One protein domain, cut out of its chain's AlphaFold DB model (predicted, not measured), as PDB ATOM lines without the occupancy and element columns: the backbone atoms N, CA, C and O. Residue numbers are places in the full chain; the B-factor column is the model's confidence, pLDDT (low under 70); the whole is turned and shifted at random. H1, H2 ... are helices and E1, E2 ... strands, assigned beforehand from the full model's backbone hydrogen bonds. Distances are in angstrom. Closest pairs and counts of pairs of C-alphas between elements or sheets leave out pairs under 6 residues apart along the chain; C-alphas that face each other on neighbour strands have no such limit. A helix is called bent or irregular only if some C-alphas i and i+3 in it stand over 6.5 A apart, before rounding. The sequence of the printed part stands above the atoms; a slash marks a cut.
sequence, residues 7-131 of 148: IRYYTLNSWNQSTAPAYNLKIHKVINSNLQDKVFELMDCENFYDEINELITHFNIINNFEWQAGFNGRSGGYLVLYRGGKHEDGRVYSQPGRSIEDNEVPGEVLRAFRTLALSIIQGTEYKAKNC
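This is residues 7 to 131 of the 148 residues of an uncharacterized protein of Deltaproteobacteria bacterium (UniProt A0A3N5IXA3). Two helices running side by side in opposite directions, H3 and the longer H4, pack on a strongly twisted sheet of five strands; H3 lies over E3, while H4 only grazes the sheet with residues 109 to 120. Beyond the sheet, H2 crosses the last part of H4, with short H1 next to it. The 125 printed residues include, in order, E1 E2 H1 H2 H3 E3 E4 E5 H4, of mixed class; the sheet is branched and its neighbour pairs are antiparallel. It is compact, with a radius of gyration of the C-alphas of 15.1 A and spans of 42 by 34 by 26 A.

E1, residues 7 to 10, and E2, residues 19 to 24, form a hairpin, with N 7 and O 22 2.8 A apart. E4, residues 78 to 86, is on the other side of E2; N 23 and O 79 are 2.8 A apart. E3, residues 67 to 72, E4 and E5, residues 92 to 94, form a meander, each strand the antiparallel neighbour of the one before; N 82 and O 68 are 2.7 A apart, N 93 and O 85 3.0 A. E4 bends by 57 degrees at residue 83. H3, residues 50 to 62, is at a height of 9.2 A over the sheet. It touches H4, residues 107 to 130, at a shallow tilt of 15 degrees, opposite ways; the closest C-alphas, of Ile 52 and Ile 120, are 6.1 A apart. H2, residues 33 to 43, touches residues 124 to 129 of H4, about perpendicular at 89 degrees, closest at C-alphas 39 and 128, 5.7 A. H1, residues 27 to 30, only just touches H2, with 3 pairs of C-alphas within 8 A. Each O i to N i+4 pair is within hydrogen-bond range in H3 and H4, and 5 of 7 in H2; H1 is too short for one.

E1 begins at C-alpha 7 (132.461, 172.832, 162.808). H3 is 18.3 A long, E4 23.8 A and H4 34.4 A, ending at C-alpha 130 (140.702, 143.477, 165.616). H2 is irregular: C-alphas 34 and 37 are 7.3 A apart.

The C-alphas farthest apart, of Asn 34 and Glu 88, are 48.0 A apart. The printed part has no cut; residues 95 to 106 make the long link from E5 to H4. Residues 13 to 16 are under 70 in pLDDT.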
ATOM      1  N   ILE A   7     131.828 171.706 163.491       95.19
ATOM      2  CA  ILE A   7     132.461 172.832 162.808       95.19
ATOM      3  C   ILE A   7     131.604 173.245 161.611       95.19
ATOM      4  O   ILE A   7     130.664 172.541 161.249       95.19
ATOM      5  N   ARG A   8     131.960 174.365 160.981       93.69
ATOM      6  CA  ARG A   8     131.427 174.751 159.673       93.69
ATOM      7  C   ARG A   8     132.458 174.448 158.598       93.69
ATOM      8  O   ARG A   8     133.633 174.776 158.767       93.69
ATOM      9  N   TYR A   9     132.025 173.803 157.524       91.81
ATOM     10  CA  TYR A   9     132.863 173.470 156.379       91.81
ATOM     11  C   TYR A   9     132.404 174.258 155.159       91.81
ATOM     12  O   TYR A   9     131.206 174.311 154.897       91.81
ATOM     13  N   TYR A  10     133.345 174.847 154.421       88.56
ATOM     14  CA  TYR A  10     133.063 175.496 153.142       88.56
ATOM     15  C   TYR A  10     132.803 174.419 152.092       88.56
ATOM     16  O   TYR A  10     133.714 173.701 151.688       88.56
ATOM     17  N   THR A  11     131.544 174.256 151.707       81.31
ATOM     18  CA  THR A  11     131.086 173.164 150.840       81.31
ATOM     19  C   THR A  11     131.429 173.388 149.369       81.31
ATOM     20  O   THR A  11     131.475 172.442 148.584       81.31
ATOM     21  N   LEU A  12     131.739 174.635 149.024       78.75
ATOM     22  CA  LEU A  12     132.397 175.058 147.798       78.75
ATOM     23  C   LEU A  12     133.589 175.958 148.165       78.75
ATOM     24  O   LEU A  12     133.975 176.087 149.324       78.75
ATOM     25  N   ASN A  13     134.217 176.561 147.167       66.25
ATOM     26  CA  ASN A  13     135.340 177.458 147.391       66.25
ATOM     27  C   ASN A  13     134.967 178.673 148.278       66.25
ATOM     28  O   ASN A  13     133.863 179.205 148.194       66.25
ATOM     29  N   SER A  14     135.932 179.203 149.033       60.75
ATOM     30  CA  SER A  14     135.731 180.263 150.042       60.75
ATOM     31  C   SER A  14     135.055 181.553 149.545       60.75
ATOM     32  O   SER A  14     134.306 182.167 150.300       60.75
ATOM     33  N   TRP A  15     135.265 181.954 148.285       56.09
ATOM     34  CA  TRP A  15     134.642 183.137 147.663       56.09
ATOM     35  C   TRP A  15     133.105 183.133 147.615       56.09
ATOM     36  O   TRP A  15     132.526 184.214 147.585       56.09
ATOM     37  N   ASN A  16     132.426 181.980 147.665       67.00
ATOM     38  CA  ASN A  16     130.955 181.943 147.680       67.00
ATOM     39  C   ASN A  16     130.345 181.761 149.079       67.00
ATOM     40  O   ASN A  16     129.126 181.639 149.195       67.00
ATOM     41  N   GLN A  17     131.190 181.715 150.120       72.00
ATOM     42  CA  GLN A  17     130.826 181.617 151.542       72.00
ATOM     43  C   GLN A  17     129.808 180.513 151.880       72.00
ATOM     44  O   GLN A  17     129.168 180.550 152.930       72.00
ATOM     45  N   SER A  18     129.672 179.508 151.010       85.88
ATOM     46  CA  SER A  18     128.707 178.435 151.204       85.88
ATOM     47  C   SER A  18     129.237 177.478 152.256       85.88
ATOM     48  O   SER A  18     130.252 176.817 152.032       85.88
ATOM     49  N   THR A  19     128.605 177.455 153.432       92.56
ATOM     50  CA  THR A  19     129.058 176.622 154.552       92.56
ATOM     51  C   THR A  19     127.966 175.719 155.082       92.56
ATOM     52  O   THR A  19     126.807 176.114 155.141       92.56
ATOM     53  N   ALA A  20     128.355 174.535 155.541       94.75
ATOM     54  CA  ALA A  20     127.443 173.587 156.159       94.75
ATOM     55  C   ALA A  20     128.025 172.984 157.447       94.75
ATOM     56  O   ALA A  20     129.251 173.004 157.646       94.75
ATOM     57  N   PRO A  21     127.170 172.425 158.323       96.69
ATOM     58  CA  PRO A  21     127.608 171.694 159.499       96.69
ATOM     59  C   PRO A  21     128.487 170.500 159.121       96.69
ATOM     60  O   PRO A  21     128.186 169.745 158.197       96.69
ATOM     61  N   ALA A  22     129.580 170.309 159.855       96.69
ATOM     62  CA  ALA A  22     130.528 169.238 159.590       96.69
ATOM     63  C   ALA A  22     131.264 168.768 160.851       96.69
ATOM     64  O   ALA A  22     131.269 169.428 161.894       96.69
ATOM     65  N   TYR A  23     131.952 167.637 160.722       97.12
ATOM     66  CA  TYR A  23     132.879 167.098 161.708       97.12
ATOM     67  C   TYR A  23     134.235 166.811 161.061       97.12
ATOM     68  O   TYR A  23     134.318 166.205 159.996       97.12
ATOM     69  N   ASN A  24     135.314 167.248 161.714       95.88
ATOM     70  CA  ASN A  24     136.676 166.936 161.284       95.88
ATOM     71  C   ASN A  24     137.053 165.538 161.780       95.88
ATOM     72  O   ASN A  24     137.372 165.367 162.957       95.88
ATOM     73  N   LEU A  25     137.001 164.568 160.872       95.94
ATOM     74  CA  LEU A  25     137.285 163.157 161.123       95.94
ATOM     75  C   LEU A  25     138.686 162.747 160.656       95.94
ATOM     76  O   LEU A  25     138.966 161.561 160.521       95.94
ATOM     77  N   LYS A  26     139.594 163.706 160.426       94.31
ATOM     78  CA  LYS A  26     140.991 163.382 160.107       94.31
ATOM     79  C   LYS A  26     141.574 162.467 161.185       94.31
ATOM     80  O   LYS A  26     141.503 162.790 162.369       94.31
ATOM     81  N   ILE A  27     142.212 161.377 160.765       94.06
ATOM     82  CA  ILE A  27     142.708 160.300 161.641       94.06
ATOM     83  C   ILE A  27     143.537 160.836 162.809       94.06
ATOM     84  O   ILE A  27     143.211 160.579 163.965       94.06
ATOM     85  N   HIS A  28     144.516 161.701 162.535       92.31
ATOM     86  CA  HIS A  28     145.360 162.303 163.575       92.31
ATOM     87  C   HIS A  28     144.587 163.143 164.611       92.31
ATOM     88  O   HIS A  28     145.060 163.372 165.730       92.31
ATOM     89  N   LYS A  29     143.382 163.617 164.267       92.75
ATOM     90  CA  LYS A  29     142.494 164.338 165.183       92.75
ATOM     91  C   LYS A  29     141.645 163.397 166.015       92.75
ATOM     92  O   LYS A  29     141.549 163.657 167.208       92.75
ATOM     93  N   VAL A  30     141.052 162.354 165.437       94.25
ATOM     94  CA  VAL A  30     139.988 161.581 166.108       94.25
ATOM     95  C   VAL A  30     140.413 160.204 166.611       94.25
ATOM     96  O   VAL A  30     139.848 159.751 167.599       94.25
ATOM     97  N   ILE A  31     141.438 159.595 166.018       94.31
ATOM     98  CA  ILE A  31     141.923 158.254 166.370       94.31
ATOM     99  C   ILE A  31     143.071 158.346 167.389       94.31
ATOM    100  O   ILE A  31     143.874 159.295 167.374       94.31
ATOM    101  N   ASN A  32     143.145 157.371 168.300       93.12
ATOM    102  CA  ASN A  32     144.283 157.217 169.214       93.12
ATOM    103  C   ASN A  32     145.597 157.016 168.436       93.12
ATOM    104  O   ASN A  32     145.627 156.264 167.470       93.12
ATOM    105  N   SER A  33     146.679 157.685 168.847       94.00
ATOM    106  CA  SER A  33     147.963 157.706 168.130       94.00
ATOM    107  C   SER A  33     148.525 156.317 167.850       94.00
ATOM    108  O   SER A  33     149.034 156.090 166.762       94.00
ATOM    109  N   ASN A  34     148.363 155.375 168.778       95.31
ATOM    110  CA  ASN A  34     148.841 154.001 168.616       95.31
ATOM    111  C   ASN A  34     148.067 153.170 167.573       95.31
ATOM    112  O   ASN A  34     148.497 152.069 167.257       95.31
ATOM    113  N   LEU A  35     146.929 153.662 167.073       95.88
ATOM    114  CA  LEU A  35     146.119 152.990 166.051       95.88
ATOM    115  C   LEU A  35     146.203 153.679 164.685       95.88
ATOM    116  O   LEU A  35     145.690 153.136 163.715       95.88
ATOM    117  N   GLN A  36     146.801 154.871 164.588       95.56
ATOM    118  CA  GLN A  36     146.730 155.684 163.365       95.56
ATOM    119  C   GLN A  36     147.403 154.999 162.178       95.56
ATOM    120  O   GLN A  36     146.780 154.908 161.126       95.56
ATOM    121  N   ASP A  37     148.610 154.462 162.364       96.00
ATOM    122  CA  ASP A  37     149.335 153.746 161.306       96.00
ATOM    123  C   ASP A  37     148.547 152.525 160.825       96.00
ATOM    124  O   ASP A  37     148.420 152.300 159.624       96.00
ATOM    125  N   LYS A  38     147.914 151.798 161.756       96.44
ATOM    126  CA  LYS A  38     147.065 150.655 161.411       96.44
ATOM    127  C   LYS A  38     145.816 151.068 160.637       96.44
ATOM    128  O   LYS A  38     145.393 150.357 159.736       96.44
ATOM    129  N   VAL A  39     145.217 152.212 160.971       95.62
ATOM    130  CA  VAL A  39     144.092 152.759 160.201       95.62
ATOM    131  C   VAL A  39     144.536 153.161 158.796       95.62
ATOM    132  O   VAL A  39     143.798 152.894 157.858       95.62
ATOM    133  N   PHE A  40     145.717 153.767 158.632       94.69
ATOM    134  CA  PHE A  40     146.238 154.088 157.299       94.69
ATOM    135  C   PHE A  40     146.466 152.831 156.458       94.69
ATOM    136  O   PHE A  40     146.045 152.810 155.311       94.69
ATOM    137  N   GLU A  41     147.031 151.774 157.042       95.19
ATOM    138  CA  GLU A  41     147.178 150.480 156.366       95.19
ATOM    139  C   GLU A  41     145.815 149.880 155.979       95.19
ATOM    140  O   GLU A  41     145.628 149.406 154.864       95.19
ATOM    141  N   LEU A  42     144.827 149.950 156.878       95.31
ATOM    142  CA  LEU A  42     143.473 149.480 156.596       95.31
ATOM    143  C   LEU A  42     142.789 150.284 155.485       95.31
ATOM    144  O   LEU A  42     142.041 149.698 154.720       95.31
ATOM    145  N   MET A  43     143.031 151.592 155.368       93.31
ATOM    146  CA  MET A  43     142.450 152.419 154.297       93.31
ATOM    147  C   MET A  43     142.871 151.990 152.889       93.31
ATOM    148  O   MET A  43     142.169 152.338 151.939       93.31
ATOM    149  N   ASP A  44     143.986 151.268 152.762       93.00
ATOM    150  CA  ASP A  44     144.458 150.703 151.497       93.00
ATOM    151  C   ASP A  44     143.770 149.363 151.161       93.00
ATOM    152  O   ASP A  44     143.874 148.878 150.033       93.00
ATOM    153  N   CYS A  45     143.032 148.764 152.105       92.88
ATOM    154  CA  CYS A  45     142.223 147.573 151.859       92.88
ATOM    155  C   CYS A  45     140.948 147.916 151.072       92.88
ATOM    156  O   CYS A  45     140.236 148.870 151.396       92.88
ATOM    157  N   GLU A  46     140.609 147.077 150.089       89.06
ATOM    158  CA  GLU A  46     139.480 147.287 149.167       89.06
ATOM    159  C   GLU A  46     138.137 147.513 149.883       89.06
ATOM    160  O   GLU A  46     137.356 148.373 149.484       89.06
ATOM    161  N   ASN A  47     137.898 146.805 150.987       91.06
ATOM    162  CA  ASN A  47     136.630 146.786 151.720       91.06
ATOM    163  C   ASN A  47     136.583 147.719 152.943       91.06
ATOM    164  O   ASN A  47     135.643 147.668 153.743       91.06
ATOM    165  N   PHE A  48     137.600 148.557 153.155       93.50
ATOM    166  CA  PHE A  48     137.664 149.393 154.357       93.50
ATOM    167  C   PHE A  48     136.479 150.352 154.479       93.50
ATOM    168  O   PHE A  48     135.938 150.551 155.569       93.50
ATOM    169  N   TYR A  49     136.072 150.940 153.354       94.75
ATOM    170  CA  TYR A  49     135.031 151.960 153.323       94.75
ATOM    171  C   TYR A  49     133.611 151.392 153.288       94.75
ATOM    172  O   TYR A  49     132.678 152.177 153.430       94.75
ATOM    173  N   ASP A  50     133.420 150.081 153.143       96.12
ATOM    174  CA  ASP A  50     132.092 149.483 152.959       96.12
ATOM    175  C   ASP A  50     131.171 149.780 154.146       96.12
ATOM    176  O   ASP A  50     130.137 150.426 153.985       96.12
ATOM    177  N   GLU A  51     131.603 149.452 155.365       94.94
ATOM    178  CA  GLU A  51     130.827 149.723 156.587       94.94
ATOM    179  C   GLU A  51     130.598 151.226 156.816       94.94
ATOM    180  O   GLU A  51     129.550 151.654 157.304       94.94
ATOM    181  N   ILE A  52     131.571 152.064 156.445       96.75
ATOM    182  CA  ILE A  52     131.446 153.523 156.548       96.75
ATOM    183  C   ILE A  52     130.368 154.025 155.578       96.75
ATOM    184  O   ILE A  52     129.521 154.844 155.950       96.75
ATOM    185  N   ASN A  53     130.384 153.524 154.344       97.19
ATOM    186  CA  ASN A  53     129.420 153.859 153.306       97.19
ATOM    187  C   ASN A  53     128.020 153.342 153.654       97.19
ATOM    188  O   ASN A  53     127.042 154.042 153.390       97.19
ATOM    189  N   GLU A  54     127.904 152.181 154.297       98.12
ATOM    190  CA  GLU A  54     126.640 151.656 154.817       98.12
ATOM    191  C   GLU A  54     126.054 152.561 155.905       98.12
ATOM    192  O   GLU A  54     124.882 152.935 155.824       98.12
ATOM    193  N   LEU A  55     126.865 152.992 156.879       98.50
ATOM    194  CA  LEU A  55     126.433 153.926 157.925       98.50
ATOM    195  C   LEU A  55     125.936 155.256 157.334       98.50
ATOM    196  O   LEU A  55     124.890 155.770 157.739       98.50
ATOM    197  N   ILE A  56     126.664 155.805 156.357       98.31
ATOM    198  CA  ILE A  56     126.270 157.031 155.647       98.31
ATOM    199  C   ILE A  56     124.978 156.807 154.857       98.31
ATOM    200  O   ILE A  56     124.057 157.619 154.935       98.31
ATOM    201  N   THR A  57     124.882 155.701 154.123       98.00
ATOM    202  CA  THR A  57     123.703 155.365 153.318       98.00
ATOM    203  C   THR A  57     122.471 155.205 154.199       98.00
ATOM    204  O   THR A  57     121.423 155.771 153.892       98.00
ATOM    205  N   HIS A  58     122.602 154.518 155.334       98.44
ATOM    206  CA  HIS A  58     121.530 154.375 156.310       98.44
ATOM    207  C   HIS A  58     121.075 155.737 156.844       98.44
ATOM    208  O   HIS A  58     119.881 156.030 156.812       98.44
ATOM    209  N   PHE A  59     122.012 156.606 157.251       98.56
ATOM    210  CA  PHE A  59     121.696 157.977 157.665       98.56
ATOM    211  C   PHE A  59     120.947 158.748 156.565       98.56
ATOM    212  O   PHE A  59     119.958 159.423 156.847       98.56
ATOM    213  N   ASN A  60     121.372 158.634 155.309       98.12
ATOM    214  CA  ASN A  60     120.725 159.323 154.193       98.12
ATOM    215  C   ASN A  60     119.299 158.794 153.961       98.12
ATOM    216  O   ASN A  60     118.375 159.582 153.762       98.12
ATOM    217  N   ILE A  61     119.095 157.473 154.042       97.19
ATOM    218  CA  ILE A  61     117.788 156.826 153.861       97.19
ATOM    219  C   ILE A  61     116.793 157.259 154.938       97.19
ATOM    220  O   ILE A  61     115.684 157.669 154.593       97.19
ATOM    221  N   ILE A  62     117.171 157.205 156.222       97.62
ATOM    222  CA  ILE A  62     116.254 157.545 157.328       97.62
ATOM    223  C   ILE A  62     115.829 159.018 157.305       97.62
ATOM    224  O   ILE A  62     114.760 159.357 157.797       97.62
ATOM    225  N   ASN A  63     116.644 159.884 156.698       97.00
ATOM    226  CA  ASN A  63     116.348 161.301 156.505       97.00
ATOM    227  C   ASN A  63     115.732 161.595 155.126       97.00
ATOM    228  O   ASN A  63     115.753 162.737 154.665       97.00
ATOM    229  N   ASN A  64     115.232 160.562 154.437       95.62
ATOM    230  CA  ASN A  64     114.629 160.631 153.107       95.62
ATOM    231  C   ASN A  64     115.488 161.370 152.061       95.62
ATOM    232  O   ASN A  64     114.974 161.953 151.109       95.62
ATOM    233  N   PHE A  65     116.809 161.358 152.242       96.81
ATOM    234  CA  PHE A  65     117.777 162.107 151.445       96.81
ATOM    235  C   PHE A  65     117.546 163.629 151.431       96.81
ATOM    236  O   PHE A  65     118.227 164.354 150.710       96.81
ATOM    237  N   GLU A  66     116.638 164.153 152.251       96.81
ATOM    238  CA  GLU A  66     116.487 165.589 152.471       96.81
ATOM    239  C   GLU A  66     117.717 166.130 153.210       96.81
ATOM    240  O   GLU A  66     118.262 167.179 152.854       96.81
ATOM    241  N   TRP A  67     118.196 165.350 154.180       97.69
ATOM    242  CA  TRP A  67     119.476 165.538 154.846       97.69
ATOM    243  C   TRP A  67     120.392 164.366 154.537       97.69
ATOM    244  O   TRP A  67     120.014 163.207 154.707       97.69
ATOM    245  N   GLN A  68     121.597 164.669 154.072       97.38
ATOM    246  CA  GLN A  68     122.563 163.666 153.644       97.38
ATOM    247  C   GLN A  68     123.927 163.945 154.259       97.38
ATOM    248  O   GLN A  68     124.341 165.094 154.351       97.38
ATOM    249  N   ALA A  69     124.646 162.908 154.660       97.44
ATOM    250  CA  ALA A  69     126.041 163.001 155.051       97.44
ATOM    251  C   ALA A  69     126.940 162.580 153.882       97.44
ATOM    252  O   ALA A  69     126.588 161.703 153.093       97.44
ATOM    253  N   GLY A  70     128.120 163.182 153.788       95.50
ATOM    254  CA  GLY A  70     129.147 162.759 152.841       95.50
ATOM    255  C   GLY A  70     130.527 163.265 153.234       95.50
ATOM    256  O   GLY A  70     130.652 164.270 153.937       95.50
ATOM    257  N   PHE A  71     131.569 162.563 152.794       94.31
ATOM    258  CA  PHE A  71     132.943 163.008 153.000       94.31
ATOM    259  C   PHE A  71     133.354 164.061 151.969       94.31
ATOM    260  O   PHE A  71     133.047 163.951 150.784       94.31
ATOM    261  N   ASN A  72     134.081 165.081 152.422       90.50
ATOM    262  CA  ASN A  72     134.641 166.128 151.575       90.50
ATOM    263  C   ASN A  72     136.058 166.521 152.038       90.50
ATOM    264  O   ASN A  72     136.541 166.137 153.111       90.50
ATOM    265  N   GLY A  73     136.727 167.310 151.203       80.19
ATOM    266  CA  GLY A  73     138.086 167.796 151.361       80.19
ATOM    267  C   GLY A  73     139.088 166.934 150.603       80.19
ATOM    268  O   GLY A  73     138.845 165.766 150.319       80.19
ATOM    269  N   ARG A  74     140.262 167.506 150.321       70.81
ATOM    270  CA  ARG A  74     141.329 166.857 149.535       70.81
ATOM    271  C   ARG A  74     141.787 165.502 150.096       70.81
ATOM    272  O   ARG A  74     142.311 164.691 149.352       70.81
ATOM    273  N   SER A  75     141.600 165.277 151.397       74.56
ATOM    274  CA  SER A  75     141.941 164.030 152.090       74.56
ATOM    275  C   SER A  75     140.713 163.250 152.582       74.56
ATOM    276  O   SER A  75     140.865 162.446 153.494       74.56
ATOM    277  N   GLY A  76     139.495 163.593 152.137       76.88
ATOM    278  CA  GLY A  76     138.254 162.984 152.642       76.88
ATOM    279  C   GLY A  76     138.061 163.115 154.159       76.88
ATOM    280  O   GLY A  76     137.436 162.276 154.785       76.88
ATOM    281  N   GLY A  77     138.654 164.133 154.789       91.81
ATOM    282  CA  GLY A  77     138.770 164.207 156.251       91.81
ATOM    283  C   GLY A  77     137.599 164.880 156.964       91.81
ATOM    284  O   GLY A  77     137.650 165.039 158.184       91.81
ATOM    285  N   TYR A  78     136.587 165.344 156.232       95.56
ATOM    286  CA  TYR A  78     135.452 166.068 156.793       95.56
ATOM    287  C   TYR A  78     134.165 165.347 156.447       95.56
ATOM    288  O   TYR A  78     133.846 165.217 155.271       95.56
ATOM    289  N   LEU A  79     133.419 164.925 157.463       97.31
ATOM    290  CA  LEU A  79     132.046 164.481 157.280       97.31
ATOM    291  C   LEU A  79     131.157 165.723 157.283       97.31
ATOM    292  O   LEU A  79     131.125 166.450 158.277       97.31
ATOM    293  N   VAL A  80     130.482 165.983 156.172       96.50
ATOM    294  CA  VAL A  80     129.714 167.203 155.913       96.50
ATOM    295  C   VAL A  80     128.243 166.850 155.757       96.50
ATOM    296  O   VAL A  80     127.910 165.833 155.148       96.50
ATOM    297  N   LEU A  81     127.371 167.684 156.322       97.38
ATOM    298  CA  LEU A  81     125.932 167.592 156.130       97.38
ATOM    299  C   LEU A  81     125.530 168.387 154.885       97.38
ATOM    300  O   LEU A  81     125.884 169.553 154.741       97.38
ATOM    301  N   TYR A  82     124.763 167.763 154.006       95.88
ATOM    302  CA  TYR A  82     124.215 168.342 152.794       95.88
ATOM    303  C   TYR A  82     122.696 168.349 152.850       95.88
ATOM    304  O   TYR A  82     122.063 167.444 153.397       95.88
ATOM    305  N   ARG A  83     122.117 169.366 152.220       95.44
ATOM    306  CA  ARG A  83     120.701 169.412 151.880       95.44
ATOM    307  C   ARG A  83     120.518 168.761 150.515       95.44
ATOM    308  O   ARG A  83     121.361 168.936 149.636       95.44
ATOM    309  N   GLY A  84     119.429 168.040 150.318       94.81
ATOM    310  CA  GLY A  84     119.139 167.391 149.048       94.81
ATOM    311  C   GLY A  84     117.681 166.989 148.929       94.81
ATOM    312  O   GLY A  84     116.800 167.663 149.464       94.81
ATOM    313  N   GLY A  85     117.447 165.899 148.212       95.56
ATOM    314  CA  GLY A  85     116.146 165.263 148.128       95.56
ATOM    315  C   GLY A  85     116.147 164.090 147.159       95.56
ATOM    316  O   GLY A  85     117.192 163.649 146.668       95.56
ATOM    317  N   LYS A  86     114.943 163.607 146.873       95.00
ATOM    318  CA  LYS A  86     114.659 162.603 145.851       95.00
ATOM    319  C   LYS A  86     113.728 163.186 144.804       95.00
ATOM    320  O   LYS A  86     112.759 163.863 145.138       95.00
ATOM    321  N   HIS A  87     114.023 162.896 143.548       91.81
ATOM    322  CA  HIS A  87     113.092 163.070 142.447       91.81
ATOM    323  C   HIS A  87     112.020 161.972 142.485       91.81
ATOM    324  O   HIS A  87     112.216 160.918 143.093       91.81
ATOM    325  N   GLU A  88     110.896 162.205 141.806       92.44
ATOM    326  CA  GLU A  88     109.790 161.238 141.705       92.44
ATOM    327  C   GLU A  88     110.222 159.911 141.058       92.44
ATOM    328  O   GLU A  88     109.721 158.852 141.419       92.44
ATOM    329  N   ASP A  89     111.210 159.956 140.161       93.88
ATOM    330  CA  ASP A  89     111.809 158.779 139.516       93.88
ATOM    331  C   ASP A  89     112.822 158.023 140.401       93.88
ATOM    332  O   ASP A  89     113.467 157.076 139.951       93.88
ATOM    333  N   GLY A  90     112.982 158.440 141.660       90.88
ATOM    334  CA  GLY A  90     113.868 157.813 142.635       90.88
ATOM    335  C   GLY A  90     115.316 158.301 142.598       90.88
ATOM    336  O   GLY A  90     116.087 157.936 143.491       90.88
ATOM    337  N   ARG A  91     115.711 159.152 141.638       94.12
ATOM    338  CA  ARG A  91     117.060 159.736 141.625       94.12
ATOM    339  C   ARG A  91     117.257 160.655 142.829       94.12
ATOM    340  O   ARG A  91     116.443 161.532 143.103       94.12
ATOM    341  N   VAL A  92     118.367 160.473 143.534       95.69
ATOM    342  CA  VAL A  92     118.776 161.319 144.662       95.69
ATOM    343  C   VAL A  92     119.633 162.472 144.151       95.69
ATOM    344  O   VAL A  92     120.494 162.272 143.296       95.69
ATOM    345  N   TYR A  93     119.442 163.663 144.713       94.00
ATOM    346  CA  TYR A  93     120.323 164.805 144.482       94.00
ATOM    347  C   TYR A  93     120.792 165.409 145.806       94.00
ATOM    348  O   TYR A  93     120.105 165.331 146.825       94.00
ATOM    349  N   SER A  94     121.959 166.048 145.786       91.94
ATOM    350  CA  SER A  94     122.491 166.847 146.891       91.94
ATOM    351  C   SER A  94     122.836 168.252 146.397       91.94
ATOM    352  O   SER A  94     123.078 168.478 145.212       91.94
ATOM    353  N   GLN A  95     122.822 169.225 147.305       90.19
ATOM    354  CA  GLN A  95     123.085 170.636 147.030       90.19
ATOM    355  C   GLN A  95     124.358 171.080 147.764       90.19
ATOM    356  O   GLN A  95     124.282 171.841 148.729       90.19
ATOM    357  N   PRO A  96     125.553 170.635 147.333       81.69
ATOM    358  CA  PRO A  96     126.803 171.017 147.985       81.69
ATOM    359  C   PRO A  96     127.074 172.524 147.897       81.69
ATOM    360  O   PRO A  96     127.823 173.043 148.704       81.69
ATOM    361  N   GLY A  97     126.460 173.268 146.976       83.81
ATOM    362  CA  GLY A  97     126.605 174.727 146.906       83.81
ATOM    363  C   GLY A  97     125.682 175.538 147.810       83.81
ATOM    364  O   GLY A  97     125.709 176.760 147.739       83.81
ATOM    365  N   ARG A  98     124.845 174.891 148.622       87.81
ATOM    366  CA  ARG A  98     123.897 175.574 149.501       87.81
ATOM    367  C   ARG A  98     124.487 175.724 150.905       87.81
ATOM    368  O   ARG A  98     124.889 174.731 151.506       87.81
ATOM    369  N   SER A  99     124.481 176.948 151.437       91.81
ATOM    370  CA  SER A  99     124.697 177.172 152.871       91.81
ATOM    371  C   SER A  99     123.593 176.520 153.694       91.81
ATOM    372  O   SER A  99     122.427 176.556 153.305       91.81
ATOM    373  N   ILE A 100     123.975 175.948 154.830       93.94
ATOM    374  CA  ILE A 100     123.069 175.334 155.794       93.94
ATOM    375  C   ILE A 100     123.401 175.911 157.164       93.94
ATOM    376  O   ILE A 100     124.479 175.659 157.707       93.94
ATOM    377  N   GLU A 101     122.475 176.675 157.722       92.44
ATOM    378  CA  GLU A 101     122.556 177.167 159.089       92.44
ATOM    379  C   GLU A 101     122.088 176.109 160.095       92.44
ATOM    380  O   GLU A 101     121.211 175.294 159.817       92.44
ATOM    381  N   ASP A 102     122.654 176.126 161.305       88.31
ATOM    382  CA  ASP A 102     122.323 175.146 162.353       88.31
ATOM    383  C   ASP A 102     120.824 175.164 162.723       88.31
ATOM    384  O   ASP A 102     120.288 174.136 163.126       88.31
ATOM    385  N   ASN A 103     120.146 176.309 162.589       92.25
ATOM    386  CA  ASN A 103     118.714 176.452 162.868       92.25
ATOM    387  C   ASN A 103     117.806 175.945 161.732       92.25
ATOM    388  O   ASN A 103     116.620 175.736 161.974       92.25
ATOM    389  N   GLU A 104     118.336 175.736 160.522       94.56
ATOM    390  CA  GLU A 104     117.608 175.094 159.420       94.56
ATOM    391  C   GLU A 104     117.527 173.578 159.615       94.56
ATOM    392  O   GLU A 104     116.638 172.927 159.067       94.56
ATOM    393  N   VAL A 105     118.468 173.001 160.369       96.62
ATOM    394  CA  VAL A 105     118.564 171.557 160.562       96.62
ATOM    395  C   VAL A 105     117.730 171.138 161.774       96.62
ATOM    396  O   VAL A 105     117.983 171.623 162.881       96.62
ATOM    397  N   PRO A 106     116.786 170.189 161.630       97.69
ATOM    398  CA  PRO A 106     116.062 169.658 162.774       97.69
ATOM    399  C   PRO A 106     117.018 169.078 163.823       97.69
ATOM    400  O   PRO A 106     118.030 168.441 163.506       97.69
ATOM    401  N   GLY A 107     116.707 169.290 165.103       97.31
ATOM    402  CA  GLY A 107     117.608 168.925 166.197       97.31
ATOM    403  C   GLY A 107     117.925 167.426 166.242       97.31
ATOM    404  O   GLY A 107     119.043 167.034 166.578       97.31
ATOM    405  N   GLU A 108     116.965 166.579 165.884       97.56
ATOM    406  CA  GLU A 108     117.119 165.131 165.739       97.56
ATOM    407  C   GLU A 108     118.091 164.748 164.626       97.56
ATOM    408  O   GLU A 108     118.909 163.853 164.838       97.56
ATOM    409  N   VAL A 109     118.093 165.474 163.509       98.19
ATOM    410  CA  VAL A 109     119.033 165.261 162.404       98.19
ATOM    411  C   VAL A 109     120.444 165.626 162.850       98.19
ATOM    412  O   VAL A 109     121.371 164.848 162.643       98.19
ATOM    413  N   LEU A 110     120.626 166.754 163.549       97.38
ATOM    414  CA  LEU A 110     121.935 167.130 164.104       97.38
ATOM    415  C   LEU A 110     122.450 166.114 165.132       97.38
ATOM    416  O   LEU A 110     123.653 165.838 165.178       97.38
ATOM    417  N   ARG A 111     121.561 165.553 165.963       97.25
ATOM    418  CA  ARG A 111     121.918 164.484 166.910       97.25
ATOM    419  C   ARG A 111     122.310 163.206 166.175       97.25
ATOM    420  O   ARG A 111     123.376 162.668 166.460       97.25
ATOM    421  N   ALA A 112     121.511 162.764 165.206       98.19
ATOM    422  CA  ALA A 112     121.803 161.589 164.390       98.19
ATOM    423  C   ALA A 112     123.110 161.755 163.599       98.19
ATOM    424  O   ALA A 112     123.918 160.835 163.547       98.19
ATOM    425  N   PHE A 113     123.376 162.952 163.069       98.25
ATOM    426  CA  PHE A 113     124.606 163.267 162.350       98.25
ATOM    427  C   PHE A 113     125.841 163.199 163.258       98.25
ATOM    428  O   PHE A 113     126.886 162.672 162.873       98.25
ATOM    429  N   ARG A 114     125.722 163.673 164.506       97.75
ATOM    430  CA  ARG A 114     126.766 163.482 165.522       97.75
ATOM    431  C   ARG A 114     126.981 162.001 165.823       97.75
ATOM    432  O   ARG A 114     128.130 161.578 165.902       97.75
ATOM    433  N   THR A 115     125.906 161.237 166.008       97.94
ATOM    434  CA  THR A 115     125.983 159.795 166.270       97.94
ATOM    435  C   THR A 115     126.673 159.068 165.123       97.94
ATOM    436  O   THR A 115     127.613 158.332 165.386       97.94
ATOM    437  N   LEU A 116     126.318 159.361 163.868       98.50
ATOM    438  CA  LEU A 116     126.991 158.833 162.679       98.50
ATOM    439  C   LEU A 116     128.507 159.074 162.733       98.50
ATOM    440  O   LEU A 116     129.293 158.142 162.586       98.50
ATOM    441  N   ALA A 117     128.925 160.316 162.994       98.06
ATOM    442  CA  ALA A 117     130.341 160.655 163.086       98.06
ATOM    443  C   ALA A 117     131.064 159.862 164.193       98.06
ATOM    444  O   ALA A 117     132.197 159.426 164.003       98.06
ATOM    445  N   LEU A 118     130.410 159.654 165.340       97.62
ATOM    446  CA  LEU A 118     130.949 158.845 166.435       97.62
ATOM    447  C   LEU A 118     131.020 157.357 166.077       97.62
ATOM    448  O   LEU A 118     132.035 156.729 166.365       97.62
ATOM    449  N   SER A 119     129.993 156.813 165.423       97.88
ATOM    450  CA  SER A 119     129.953 155.421 164.967       97.88
ATOM    451  C   SER A 119     131.062 155.126 163.959       97.88
ATOM    452  O   SER A 119     131.729 154.107 164.090       97.88
ATOM    453  N   ILE A 120     131.338 156.045 163.025       97.50
ATOM    454  CA  ILE A 120     132.459 155.913 162.079       97.50
ATOM    455  C   ILE A 120     133.797 155.848 162.827       97.50
ATOM    456  O   ILE A 120     134.610 154.965 162.560       97.50
ATOM    457  N   ILE A 121     134.026 156.749 163.792       96.44
ATOM    458  CA  ILE A 121     135.257 156.753 164.600       96.44
ATOM    459  C   ILE A 121     135.400 155.431 165.362       96.44
ATOM    460  O   ILE A 121     136.452 154.801 165.312       96.44
ATOM    461  N   GLN A 122     134.343 155.002 166.051       96.50
ATOM    462  CA  GLN A 122     134.354 153.790 166.869       96.50
ATOM    463  C   GLN A 122     134.547 152.527 166.026       96.50
ATOM    464  O   GLN A 122     135.355 151.681 166.400       96.50
ATOM    465  N   GLY A 123     133.865 152.419 164.883       96.62
ATOM    466  CA  GLY A 123     134.031 151.312 163.939       96.62
ATOM    467  C   GLY A 123     135.448 151.258 163.368       96.62
ATOM    468  O   GLY A 123     136.061 150.195 163.333       96.62
ATOM    469  N   THR A 124     136.021 152.418 163.036       95.81
ATOM    470  CA  THR A 124     137.410 152.520 162.564       95.81
ATOM    471  C   THR A 124     138.402 152.059 163.635       95.81
ATOM    472  O   THR A 124     139.286 151.249 163.359       95.81
ATOM    473  N   GLU A 125     138.249 152.521 164.883       95.81
ATOM    474  CA  GLU A 125     139.092 152.069 165.997       95.81
ATOM    475  C   GLU A 125     138.901 150.581 166.306       95.81
ATOM    476  O   GLU A 125     139.857 149.906 166.688       95.81
ATOM    477  N   TYR A 126     137.678 150.068 166.167       96.44
ATOM    478  CA  TYR A 126     137.382 148.654 166.348       96.44
ATOM    479  C   TYR A 126     138.083 147.809 165.282       96.44
ATOM    480  O   TYR A 126     138.818 146.892 165.647       96.44
ATOM    481  N   LYS A 127     137.959 148.145 163.992       95.75
ATOM    482  CA  LYS A 127     138.691 147.458 162.916       95.75
ATOM    483  C   LYS A 127     140.198 147.493 163.152       95.75
ATOM    484  O   LYS A 127     140.839 146.449 163.127       95.75
ATOM    485  N   ALA A 128     140.758 148.654 163.490       95.88
ATOM    486  CA  ALA A 128     142.193 148.789 163.757       95.88
ATOM    487  C   ALA A 128     142.699 147.891 164.898       95.88
ATOM    488  O   ALA A 128     143.851 147.474 164.882       95.88
ATOM    489  N   LYS A 129     141.855 147.585 165.890       96.38
ATOM    490  CA  LYS A 129     142.216 146.704 167.012       96.38
ATOM    491  C   LYS A 129     142.053 145.218 166.705       96.38
ATOM    492  O   LYS A 129     142.697 144.414 167.369       96.38
ATOM    493  N   ASN A 130     141.164 144.858 165.780       95.75
ATOM    494  CA  ASN A 130     140.702 143.477 165.616       95.75
ATOM    495  C   ASN A 130     141.034 142.866 164.247       95.75
ATOM    496  O   ASN A 130     140.941 141.653 164.097       95.75
ATOM    497  N   CYS A 131     141.415 143.672 163.255       92.50
ATOM    498  CA  CYS A 131     141.755 143.193 161.921       92.50
ATOM    499  C   CYS A 131     143.268 143.039 161.748       92.50
ATOM    500  O   CYS A 131     144.060 143.908 162.125       92.50
TER     501      CYS A 131